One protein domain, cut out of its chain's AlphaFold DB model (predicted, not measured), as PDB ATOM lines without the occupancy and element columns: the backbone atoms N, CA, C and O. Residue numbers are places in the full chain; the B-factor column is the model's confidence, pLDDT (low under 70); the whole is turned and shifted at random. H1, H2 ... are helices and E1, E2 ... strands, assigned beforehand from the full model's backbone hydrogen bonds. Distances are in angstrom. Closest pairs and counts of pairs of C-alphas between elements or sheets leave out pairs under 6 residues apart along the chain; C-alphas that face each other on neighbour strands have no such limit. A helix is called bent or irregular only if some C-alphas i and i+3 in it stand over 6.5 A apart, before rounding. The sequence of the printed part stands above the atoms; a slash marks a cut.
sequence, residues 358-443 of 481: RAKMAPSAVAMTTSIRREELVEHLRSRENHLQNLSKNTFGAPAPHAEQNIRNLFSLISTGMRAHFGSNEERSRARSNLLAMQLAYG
ATOM      1  N   ARG A 358     243.019 376.412 174.590       64.81
ATOM      2  CA  ARG A 358     243.862 376.784 175.725       64.81
ATOM      3  C   ARG A 358     245.246 377.132 175.215       64.81
ATOM      4  O   ARG A 358     246.007 376.236 174.856       64.81
ATOM      5  N   ALA A 359     245.568 378.419 175.244       66.19
ATOM      6  CA  ALA A 359     246.918 378.913 175.026       66.19
ATOM      7  C   ALA A 359     247.656 378.990 176.369       66.19
ATOM      8  O   ALA A 359     247.190 379.630 177.312       66.19
ATOM      9  N   LYS A 360     248.800 378.314 176.486       64.75
ATOM     10  CA  LYS A 360     249.709 378.513 177.619       64.75
ATOM     11  C   LYS A 360     250.451 379.831 177.421       64.75
ATOM     12  O   LYS A 360     251.213 379.970 176.471       64.75
ATOM     13  N   MET A 361     250.267 380.775 178.339       61.75
ATOM     14  CA  MET A 361     251.067 381.996 178.362       61.75
ATOM     15  C   MET A 361     252.384 381.728 179.092       61.75
ATOM     16  O   MET A 361     252.414 381.633 180.316       61.75
ATOM     17  N   ALA A 362     253.466 381.576 178.332       65.38
ATOM     18  CA  ALA A 362     254.829 381.577 178.854       65.38
ATOM     19  C   ALA A 362     255.483 382.925 178.496       65.38
ATOM     20  O   ALA A 362     255.532 383.240 177.307       65.38
ATOM     21  N   PRO A 363     255.994 383.715 179.461       68.00
ATOM     22  CA  PRO A 363     256.520 385.061 179.197       68.00
ATOM     23  C   PRO A 363     257.573 385.117 178.082       68.00
ATOM     24  O   PRO A 363     257.541 386.009 177.241       68.00
ATOM     25  N   SER A 364     258.455 384.115 178.019       67.38
ATOM     26  CA  SER A 364     259.489 383.983 176.985       67.38
ATOM     27  C   SER A 364     258.942 383.666 175.592       67.38
ATOM     28  O   SER A 364     259.589 383.976 174.596       67.38
ATOM     29  N   ALA A 365     257.764 383.049 175.508       62.22
ATOM     30  CA  ALA A 365     257.172 382.621 174.252       62.22
ATOM     31  C   ALA A 365     256.167 383.643 173.702       62.22
ATOM     32  O   ALA A 365     256.061 383.780 172.489       62.22
ATOM     33  N   VAL A 366     255.503 384.416 174.576       64.25
ATOM     34  CA  VAL A 366     254.555 385.476 174.183       64.25
ATOM     35  C   VAL A 366     255.223 386.490 173.248       64.25
ATOM     36  O   VAL A 366     254.684 386.746 172.176       64.25
ATOM     37  N   ALA A 367     256.427 386.965 173.586       66.88
ATOM     38  CA  ALA A 367     257.182 387.923 172.770       66.88
ATOM     39  C   ALA A 367     257.555 387.391 171.369       66.88
ATOM     40  O   ALA A 367     257.566 388.151 170.403       66.88
ATOM     41  N   MET A 368     257.826 386.083 171.243       64.62
ATOM     42  CA  MET A 368     258.134 385.430 169.959       64.62
ATOM     43  C   MET A 368     256.880 385.117 169.136       64.62
ATOM     44  O   MET A 368     256.955 384.971 167.922       64.62
ATOM     45  N   THR A 369     255.726 384.969 169.791       62.69
ATOM     46  CA  THR A 369     254.451 384.702 169.116       62.69
ATOM     47  C   THR A 369     253.730 385.965 168.657       62.69
ATOM     48  O   THR A 369     252.973 385.902 167.695       62.69
ATOM     49  N   THR A 370     253.969 387.114 169.299       65.94
ATOM     50  CA  THR A 370     253.383 388.409 168.905       65.94
ATOM     51  C   THR A 370     253.966 388.980 167.615       65.94
ATOM     52  O   THR A 370     253.348 389.853 167.016       65.94
ATOM     53  N   SER A 371     255.140 388.512 167.183       73.12
ATOM     54  CA  SER A 371     255.787 388.942 165.937       73.12
ATOM     55  C   SER A 371     255.305 388.187 164.694       73.12
ATOM     56  O   SER A 371     255.676 388.569 163.589       73.12
ATOM     57  N   ILE A 372     254.488 387.139 164.858       78.06
ATOM     58  CA  ILE A 372     253.980 386.324 163.748       78.06
ATOM     59  C   ILE A 372     252.906 387.113 163.001       78.06
ATOM     60  O   ILE A 372     251.877 387.476 163.582       78.06
ATOM     61  N   ARG A 373     253.114 387.349 161.705       81.31
ATOM     62  CA  ARG A 373     252.107 388.014 160.871       81.31
ATOM     63  C   ARG A 373     250.974 387.056 160.516       81.31
ATOM     64  O   ARG A 373     251.149 385.839 160.423       81.31
ATOM     65  N   ARG A 374     249.777 387.603 160.289       81.31
ATOM     66  CA  ARG A 374     248.598 386.801 159.928       81.31
ATOM     67  C   ARG A 374     248.825 386.051 158.616       81.31
ATOM     68  O   ARG A 374     248.401 384.906 158.491       81.31
ATOM     69  N   GLU A 375     249.488 386.689 157.662       84.12
ATOM     70  CA  GLU A 375     249.765 386.157 156.330       84.12
ATOM     71  C   GLU A 375     250.672 384.922 156.416       84.12
ATOM     72  O   GLU A 375     250.349 383.886 155.836       84.12
ATOM     73  N   GLU A 376     251.735 384.997 157.224       81.44
ATOM     74  CA  GLU A 376     252.671 383.894 157.493       81.44
ATOM     75  C   GLU A 376     251.959 382.700 158.146       81.44
ATOM     76  O   GLU A 376     252.140 381.550 157.740       81.44
ATOM     77  N   LEU A 377     251.080 382.963 159.121       81.62
ATOM     78  CA  LEU A 377     250.294 381.920 159.781       81.62
ATOM     79  C   LEU A 377     249.309 381.239 158.815       81.62
ATOM     80  O   LEU A 377     249.170 380.014 158.837       81.62
ATOM     81  N   VAL A 378     248.622 382.014 157.970       83.69
ATOM     82  CA  VAL A 378     247.655 381.496 156.986       83.69
ATOM     83  C   VAL A 378     248.353 380.666 155.907       83.69
ATOM     84  O   VAL A 378     247.834 379.616 155.526       83.69
ATOM     85  N   GLU A 379     249.523 381.098 155.438       83.00
ATOM     86  CA  GLU A 379     250.317 380.352 154.460       83.00
ATOM     87  C   GLU A 379     250.821 379.030 155.052       83.00
ATOM     88  O   GLU A 379     250.702 377.970 154.432       83.00
ATOM     89  N   HIS A 380     251.276 379.052 156.309       81.94
ATOM     90  CA  HIS A 380     251.678 377.835 157.006       81.94
ATOM     91  C   HIS A 380     250.509 376.852 157.201       81.94
ATOM     92  O   HIS A 380     250.674 375.646 156.995       81.94
ATOM     93  N   LEU A 381     249.314 377.346 157.549       81.56
ATOM     94  CA  LEU A 381     248.103 376.525 157.652       81.56
ATOM     95  C   LEU A 381     247.721 375.899 156.304       81.56
ATOM     96  O   LEU A 381     247.468 374.695 156.254       81.56
ATOM     97  N   ARG A 382     247.746 376.670 155.209       81.69
ATOM     98  CA  ARG A 382     247.491 376.155 153.851       81.69
ATOM     99  C   ARG A 382     248.501 375.091 153.437       81.69
ATOM    100  O   ARG A 382     248.109 374.045 152.928       81.69
ATOM    101  N   SER A 383     249.789 375.324 153.688       78.62
ATOM    102  CA  SER A 383     250.841 374.348 153.395       78.62
ATOM    103  C   SER A 383     250.632 373.037 154.165       78.62
ATOM    104  O   SER A 383     250.737 371.952 153.589       78.62
ATOM    105  N   ARG A 384     250.250 373.121 155.447       77.25
ATOM    106  CA  ARG A 384     249.931 371.955 156.281       77.25
ATOM    107  C   ARG A 384     248.690 371.199 155.791       77.25
ATOM    108  O   ARG A 384     248.722 369.970 155.751       77.25
ATOM    109  N   GLU A 385     247.626 371.905 155.412       79.44
ATOM    110  CA  GLU A 385     246.400 371.324 154.837       79.44
ATOM    111  C   GLU A 385     246.713 370.567 153.536       79.44
ATOM    112  O   GLU A 385     246.375 369.392 153.393       79.44
ATOM    113  N   ASN A 386     247.454 371.204 152.622       78.25
ATOM    114  CA  ASN A 386     247.889 370.599 151.364       78.25
ATOM    115  C   ASN A 386     248.760 369.360 151.601       78.25
ATOM    116  O   ASN A 386     248.601 368.349 150.919       78.25
ATOM    117  N   HIS A 387     249.652 369.397 152.595       75.94
ATOM    118  CA  HIS A 387     250.465 368.240 152.961       75.94
ATOM    119  C   HIS A 387     249.607 367.060 153.451       75.94
ATOM    120  O   HIS A 387     249.818 365.930 153.014       75.94
ATOM    121  N   LEU A 388     248.602 367.313 154.298       70.31
ATOM    122  CA  LEU A 388     247.656 366.287 154.756       70.31
ATOM    123  C   LEU A 388     246.815 365.711 153.604       70.31
ATOM    124  O   LEU A 388     246.583 364.503 153.560       70.31
ATOM    125  N   GLN A 389     246.393 366.548 152.651       74.81
ATOM    126  CA  GLN A 389     245.689 366.097 151.445       74.81
ATOM    127  C   GLN A 389     246.582 365.271 150.509       74.81
ATOM    128  O   GLN A 389     246.116 364.320 149.888       74.81
ATOM    129  N   ASN A 390     247.868 365.605 150.411       77.31
ATOM    130  CA  ASN A 390     248.825 364.843 149.614       77.31
ATOM    131  C   ASN A 390     249.116 363.472 150.246       77.31
ATOM    132  O   ASN A 390     249.147 362.470 149.530       77.31
ATOM    133  N   LEU A 391     249.232 363.408 151.578       71.81
ATOM    134  CA  LEU A 391     249.334 362.161 152.348       71.81
ATOM    135  C   LEU A 391     248.108 361.260 152.155       71.81
ATOM    136  O   LEU A 391     248.263 360.061 151.945       71.81
ATOM    137  N   SER A 392     246.891 361.817 152.183       69.69
ATOM    138  CA  SER A 392     245.670 361.022 151.984       69.69
ATOM    139  C   SER A 392     245.535 360.472 150.560       69.69
ATOM    140  O   SER A 392     244.920 359.426 150.363       69.69
ATOM    141  N   LYS A 393     246.151 361.140 149.578       75.81
ATOM    142  CA  LYS A 393     246.233 360.711 148.174       75.81
ATOM    143  C   LYS A 393     247.470 359.854 147.863       75.81
ATOM    144  O   LYS A 393     247.665 359.501 146.704       75.81
ATOM    145  N   ASN A 394     248.291 359.508 148.863       71.88
ATOM    146  CA  ASN A 394     249.563 358.788 148.689       71.88
ATOM    147  C   ASN A 394     250.533 359.456 147.691       71.88
ATOM    148  O   ASN A 394     251.369 358.807 147.066       71.88
ATOM    149  N   THR A 395     250.434 360.772 147.548       70.44
ATOM    150  CA  THR A 395     251.305 361.574 146.685       70.44
ATOM    151  C   THR A 395     252.356 362.280 147.528       70.44
ATOM    152  O   THR A 395     252.028 362.970 148.494       70.44
ATOM    153  N   PHE A 396     253.627 362.144 147.155       60.06
ATOM    154  CA  PHE A 396     254.714 362.889 147.785       60.06
ATOM    155  C   PHE A 396     254.721 364.317 147.235       60.06
ATOM    156  O   PHE A 396     255.156 364.567 146.114       60.06
ATOM    157  N   GLY A 397     254.171 365.253 148.010       62.78
ATOM    158  CA  GLY A 397     254.269 366.680 147.712       62.78
ATOM    159  C   GLY A 397     255.664 367.237 148.011       62.78
ATOM    160  O   GLY A 397     256.487 366.577 148.647       62.78
ATOM    161  N   ALA A 398     255.905 368.481 147.591       61.78
ATOM    162  CA  ALA A 398     257.109 369.220 147.957       61.78
ATOM    163  C   ALA A 398     257.309 369.239 149.491       61.78
ATOM    164  O   ALA A 398     256.317 369.283 150.235       61.78
ATOM    165  N   PRO A 399     258.564 369.202 149.981       58.38
ATOM    166  CA  PRO A 399     258.847 369.316 151.406       58.38
ATOM    167  C   PRO A 399     258.226 370.601 151.956       58.38
ATOM    168  O   PRO A 399     258.237 371.638 151.292       58.38
ATOM    169  N   ALA A 400     257.659 370.520 153.163       57.41
ATOM    170  CA  ALA A 400     257.064 371.684 153.806       57.41
ATOM    171  C   ALA A 400     258.096 372.831 153.841       57.41
ATOM    172  O   ALA A 400     259.264 372.561 154.157       57.41
ATOM    173  N   PRO A 401     257.694 374.087 153.549       61.19
ATOM    174  CA  PRO A 401     258.563 375.239 153.747       61.19
ATOM    175  C   PRO A 401     259.154 375.167 155.152       61.19
ATOM    176  O   PRO A 401     258.473 374.690 156.068       61.19
ATOM    177  N   HIS A 402     260.412 375.585 155.315       61.47
ATOM    178  CA  HIS A 402     261.096 375.601 156.607       61.47
ATOM    179  C   HIS A 402     260.189 376.293 157.628       61.47
ATOM    180  O   HIS A 402     260.043 377.509 157.622       61.47
ATOM    181  N   ALA A 403     259.481 375.496 158.427       59.97
ATOM    182  CA  ALA A 403     258.446 376.033 159.285       59.97
ATOM    183  C   ALA A 403     259.144 376.881 160.339       59.97
ATOM    184  O   ALA A 403     259.941 376.352 161.121       59.97
ATOM    185  N   GLU A 404     258.870 378.182 160.313       69.12
ATOM    186  CA  GLU A 404     259.496 379.133 161.211       69.12
ATOM    187  C   GLU A 404     259.319 378.663 162.651       69.12
ATOM    188  O   GLU A 404     258.220 378.298 163.092       69.12
ATOM    189  N   GLN A 405     260.423 378.640 163.393       73.25
ATOM    190  CA  GLN A 405     260.459 378.125 164.757       73.25
ATOM    191  C   GLN A 405     259.405 378.804 165.650       73.25
ATOM    192  O   GLN A 405     258.825 378.158 166.521       73.25
ATOM    193  N   ASN A 406     259.091 380.073 165.376       74.62
ATOM    194  CA  ASN A 406     258.081 380.856 166.082       74.62
ATOM    195  C   ASN A 406     256.666 380.294 165.893       74.62
ATOM    196  O   ASN A 406     255.929 380.163 166.868       74.62
ATOM    197  N   ILE A 407     256.303 379.881 164.675       77.69
ATOM    198  CA  ILE A 407     254.992 379.285 164.385       77.69
ATOM    199  C   ILE A 407     254.880 377.902 165.040       77.69
ATOM    200  O   ILE A 407     253.860 377.582 165.652       77.69
ATOM    201  N   ARG A 408     255.947 377.092 165.006       75.75
ATOM    202  CA  ARG A 408     255.987 375.807 165.734       75.75
ATOM    203  C   ARG A 408     255.831 376.000 167.243       75.75
ATOM    204  O   ARG A 408     255.058 375.283 167.880       75.75
ATOM    205  N   ASN A 409     256.528 376.989 167.798       76.12
ATOM    206  CA  ASN A 409     256.420 377.360 169.202       76.12
ATOM    207  C   ASN A 409     254.990 377.829 169.530       76.12
ATOM    208  O   ASN A 409     254.425 377.348 170.509       76.12
ATOM    209  N   LEU A 410     254.349 378.648 168.686       76.94
ATOM    210  CA  LEU A 410     252.939 379.030 168.837       76.94
ATOM    211  C   LEU A 410     252.020 377.801 168.926       76.94
ATOM    212  O   LEU A 410     251.260 377.670 169.886       76.94
ATOM    213  N   PHE A 411     252.119 376.864 167.977       73.75
ATOM    214  CA  PHE A 411     251.309 375.639 167.997       73.75
ATOM    215  C   PHE A 411     251.574 374.768 169.229       73.75
ATOM    216  O   PHE A 411     250.648 374.140 169.727       73.75
ATOM    217  N   SER A 412     252.800 374.747 169.759       71.88
ATOM    218  CA  SER A 412     253.120 374.005 170.989       71.88
ATOM    219  C   SER A 412     252.472 374.592 172.254       71.88
ATOM    220  O   SER A 412     252.260 373.877 173.238       71.88
ATOM    221  N   LEU A 413     252.144 375.888 172.234       71.44
ATOM    222  CA  LEU A 413     251.477 376.584 173.337       71.44
ATOM    223  C   LEU A 413     249.958 376.460 173.250       71.44
ATOM    224  O   LEU A 413     249.280 376.567 174.275       71.44
ATOM    225  N   ILE A 414     249.430 376.246 172.044       71.44
ATOM    226  CA  ILE A 414     248.007 376.063 171.791       71.44
ATOM    227  C   ILE A 414     247.668 374.585 171.964       71.44
ATOM    228  O   ILE A 414     248.103 373.721 171.213       71.44
ATOM    229  N   SER A 415     246.833 374.294 172.952       64.12
ATOM    230  CA  SER A 415     246.204 372.984 173.098       64.12
ATOM    231  C   SER A 415     244.719 373.091 172.787       64.12
ATOM    232  O   SER A 415     244.028 373.996 173.266       64.12
ATOM    233  N   THR A 416     244.229 372.160 171.978       62.03
ATOM    234  CA  THR A 416     242.810 372.011 171.675       62.03
ATOM    235  C   THR A 416     242.109 371.251 172.796       62.03
ATOM    236  O   THR A 416     242.597 370.238 173.288       62.03
ATOM    237  N   GLY A 417     240.939 371.719 173.223       60.66
ATOM    238  CA  GLY A 417     240.107 371.087 174.249       60.66
ATOM    239  C   GLY A 417     239.456 369.766 173.817       60.66
ATOM    240  O   GLY A 417     238.384 369.428 174.288       60.66
ATOM    241  N   MET A 418     240.069 368.947 172.960       59.16
ATOM    242  CA  MET A 418     239.441 367.717 172.448       59.16
ATOM    243  C   MET A 418     239.437 366.547 173.449       59.16
ATOM    244  O   MET A 418     239.210 365.400 173.072       59.16
ATOM    245  N   ARG A 419     239.637 366.808 174.748       60.44
ATOM    246  CA  ARG A 419     239.710 365.789 175.819       60.44
ATOM    247  C   ARG A 419     238.480 364.891 175.914       60.44
ATOM    248  O   ARG A 419     238.580 363.794 176.455       60.44
ATOM    249  N   ALA A 420     237.327 365.391 175.485       59.53
ATOM    250  CA  ALA A 420     236.068 364.661 175.536       59.53
ATOM    251  C   ALA A 420     235.767 363.885 174.239       59.53
ATOM    252  O   ALA A 420     234.838 363.080 174.226       59.53
ATOM    253  N   HIS A 421     236.552 364.092 173.175       65.12
ATOM    254  CA  HIS A 421     236.466 363.302 171.953       65.12
ATOM    255  C   HIS A 421     237.200 361.974 172.143       65.12
ATOM    256  O   HIS A 421     238.394 361.958 172.448       65.12
ATOM    257  N   PHE A 422     236.498 360.863 171.922       64.56
ATOM    258  CA  PHE A 422     237.080 359.529 172.036       64.56
ATOM    259  C   PHE A 422     238.236 359.336 171.047       64.56
ATOM    260  O   PHE A 422     238.135 359.686 169.872       64.56
ATOM    261  N   GLY A 423     239.352 358.791 171.519       67.50
ATOM    262  CA  GLY A 423     240.550 358.552 170.723       67.50
ATOM    263  C   GLY A 423     241.368 359.806 170.390       67.50
ATOM    264  O   GLY A 423     242.283 359.711 169.568       67.50
ATOM    265  N   SER A 424     241.089 360.968 170.993       66.12
ATOM    266  CA  SER A 424     241.921 362.166 170.812       66.12
ATOM    267  C   SER A 424     243.252 362.064 171.567       66.12
ATOM    268  O   SER A 424     243.409 361.294 172.520       66.12
ATOM    269  N   ASN A 425     244.245 362.861 171.163       67.81
ATOM    270  CA  ASN A 425     245.530 362.916 171.869       67.81
ATOM    271  C   ASN A 425     245.373 363.473 173.290       67.81
ATOM    272  O   ASN A 425     246.080 363.058 174.211       67.81
ATOM    273  N   GLU A 426     244.419 364.374 173.492       70.06
ATOM    274  CA  GLU A 426     244.140 364.999 174.774       70.06
ATOM    275  C   GLU A 426     243.386 364.069 175.729       70.06
ATOM    276  O   GLU A 426     243.661 364.094 176.931       70.06
ATOM    277  N   GLU A 427     242.497 363.205 175.222       71.50
ATOM    278  CA  GLU A 427     241.911 362.118 176.013       71.50
ATOM    279  C   GLU A 427     243.009 361.152 176.478       71.50
ATOM    280  O   GLU A 427     243.102 360.858 177.674       71.50
ATOM    281  N   ARG A 428     243.894 360.723 175.563       74.00
ATOM    282  CA  ARG A 428     245.041 359.855 175.893       74.00
ATOM    283  C   ARG A 428     245.957 360.495 176.936       74.00
ATOM    284  O   ARG A 428     246.404 359.819 177.862       74.00
ATOM    285  N   SER A 429     246.219 361.798 176.818       74.25
ATOM    286  CA  SER A 429     247.010 362.547 177.799       74.25
ATOM    287  C   SER A 429     246.347 362.545 179.180       74.25
ATOM    288  O   SER A 429     247.028 362.260 180.164       74.25
ATOM    289  N   ARG A 430     245.024 362.759 179.268       74.38
ATOM    290  CA  ARG A 430     244.277 362.661 180.535       74.38
ATOM    291  C   ARG A 430     244.308 361.247 181.108       74.38
ATOM    292  O   ARG A 430     244.533 361.095 182.302       74.38
ATOM    293  N   ALA A 431     244.090 360.222 180.285       74.62
ATOM    294  CA  ALA A 431     244.151 358.830 180.723       74.62
ATOM    295  C   ALA A 431     245.530 358.498 181.317       74.62
ATOM    296  O   ALA A 431     245.612 357.883 182.378       74.62
ATOM    297  N   ARG A 432     246.609 359.001 180.700       79.25
ATOM    298  CA  ARG A 432     247.967 358.908 181.246       79.25
ATOM    299  C   ARG A 432     248.112 359.662 182.569       79.25
ATOM    300  O   ARG A 432     248.687 359.117 183.499       79.25
ATOM    301  N   SER A 433     247.580 360.878 182.691       79.00
ATOM    302  CA  SER A 433     247.589 361.607 183.968       79.00
ATOM    303  C   SER A 433     246.827 360.868 185.071       79.00
ATOM    304  O   SER A 433     247.315 360.808 186.192       79.00
ATOM    305  N   ASN A 434     245.676 360.265 184.758       78.25
ATOM    306  CA  ASN A 434     244.921 359.442 185.706       78.25
ATOM    307  C   ASN A 434     245.722 358.214 186.135       78.25
ATOM    308  O   ASN A 434     245.747 357.890 187.313       78.25
ATOM    309  N   LEU A 435     246.409 357.563 185.198       75.19
ATOM    310  CA  LEU A 435     247.305 356.452 185.496       75.19
ATOM    311  C   LEU A 435     248.437 356.874 186.434       75.19
ATOM    312  O   LEU A 435     248.679 356.197 187.425       75.19
ATOM    313  N   LEU A 436     249.094 358.006 186.169       78.44
ATOM    314  CA  LEU A 436     250.131 358.537 187.058       78.44
ATOM    315  C   LEU A 436     249.554 358.883 188.442       78.44
ATOM    316  O   LEU A 436     250.178 358.601 189.458       78.44
ATOM    317  N   ALA A 437     248.337 359.427 188.503       72.19
ATOM    318  CA  ALA A 437     247.648 359.678 189.768       72.19
ATOM    319  C   ALA A 437     247.310 358.375 190.516       72.19
ATOM    320  O   ALA A 437     247.451 358.312 191.734       72.19
ATOM    321  N   MET A 438     246.919 357.316 189.802       69.50
ATOM    322  CA  MET A 438     246.724 355.988 190.385       69.50
ATOM    323  C   MET A 438     248.035 355.415 190.922       69.50
ATOM    324  O   MET A 438     248.017 354.802 191.980       69.50
ATOM    325  N   GLN A 439     249.167 355.649 190.251       74.62
ATOM    326  CA  GLN A 439     250.479 355.245 190.765       74.62
ATOM    327  C   GLN A 439     250.838 355.966 192.067       74.62
ATOM    328  O   GLN A 439     251.432 355.362 192.955       74.62
ATOM    329  N   LEU A 440     250.452 357.237 192.208       69.25
ATOM    330  CA  LEU A 440     250.617 357.973 193.465       69.25
ATOM    331  C   LEU A 440     249.706 357.424 194.573       69.25
ATOM    332  O   LEU A 440     250.133 357.318 195.715       69.25
ATOM    333  N   ALA A 441     248.459 357.074 194.243       56.75
ATOM    334  CA  ALA A 441     247.473 356.613 195.222       56.75
ATOM    335  C   ALA A 441     247.656 355.146 195.649       56.75
ATOM    336  O   ALA A 441     247.388 354.804 196.797       56.75
ATOM    337  N   TYR A 442     248.076 354.278 194.728       63.19
ATOM    338  CA  TYR A 442     248.102 352.821 194.907       63.19
ATOM    339  C   TYR A 442     249.508 352.213 194.787       63.19
ATOM    340  O   TYR A 442     249.657 351.002 194.933       63.19
ATOM    341  N   GLY A 443     250.533 353.032 194.535       68.88
ATOM    342  CA  GLY A 443     251.902 352.585 194.293       68.88
ATOM    343  C   GLY A 443     252.173 352.203 192.833       68.88
ATOM    344  O   GLY A 443     251.282 352.168 191.980       68.88
TER     345      GLY A 443
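Overview. This is residues 358 to 443 of the 481 residues of the protein "Helitron_like_N domain-containing protein" of Phytophthora parasitica (UniProt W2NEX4). Two short helices, H1 and H3, pack at a small core, and two longer helices, H2 and H4, reach away from it in a loose, flat, open frame. Residues 393 to 404 fold back from the far end of H2 to H3, while residues 432 to 443 stick out at the other end as a free arm. The printed part has 86 residues, with four named helices and one named strand in the order H1, H2, H3, E1, H4, and is mostly helix. It is loose, with a radius of gyration of the C-alphas of 17.3 A, and spans 50 by 39 by 20 A.

Along the chain. Find C-alpha 363 at (256.520, 385.061, 179.197), where H1 begins and runs to residue 369; it is neither bent nor irregular, but only just: C-alphas 364 and 367 are 6.2 A apart. H2 takes residues 374 to 392, 27.1 A long. H3 takes residues 405 to 413, 12.5 A long, and E1 residues 414 to 416. H4, residues 425 to 442, runs 25.3 A to C-alpha 442 at (248.102, 352.821, 194.907).

Arrangement. Look first at Thr 369 and Leu 410, the closest C-alphas of H1 and H3, 5.9 A apart: these helices touch at a steep tilt of 57 degrees, opposite ways. H2 is close to H3 but not clearly touching, about perpendicular at 78 degrees; C-alphas 377 and 407 are closest, at 7.1 A. E1 pairs with no named strand, but residues 358 to 359 pair antiparallel with its residues 414 to 415. H4 is apart from H1, H2 and H3. In H2, H3 and H4 every O i to N i+4 pair is within hydrogen-bond range; H1 has 1 of 3, and 2 of 4 O i to N i+3 pairs.

Size, cuts and confidence. The C-alphas of Glu 375 and Tyr 442, the two farthest apart, are 51.0 A apart. The printed part has no cut, and the link from H2 to H3 is long, at 12 residues. Mean pLDDT of the printed part is 70.8, with 39 residues under 70, among them 358 to 370, 396 to 404 and 415 to 425.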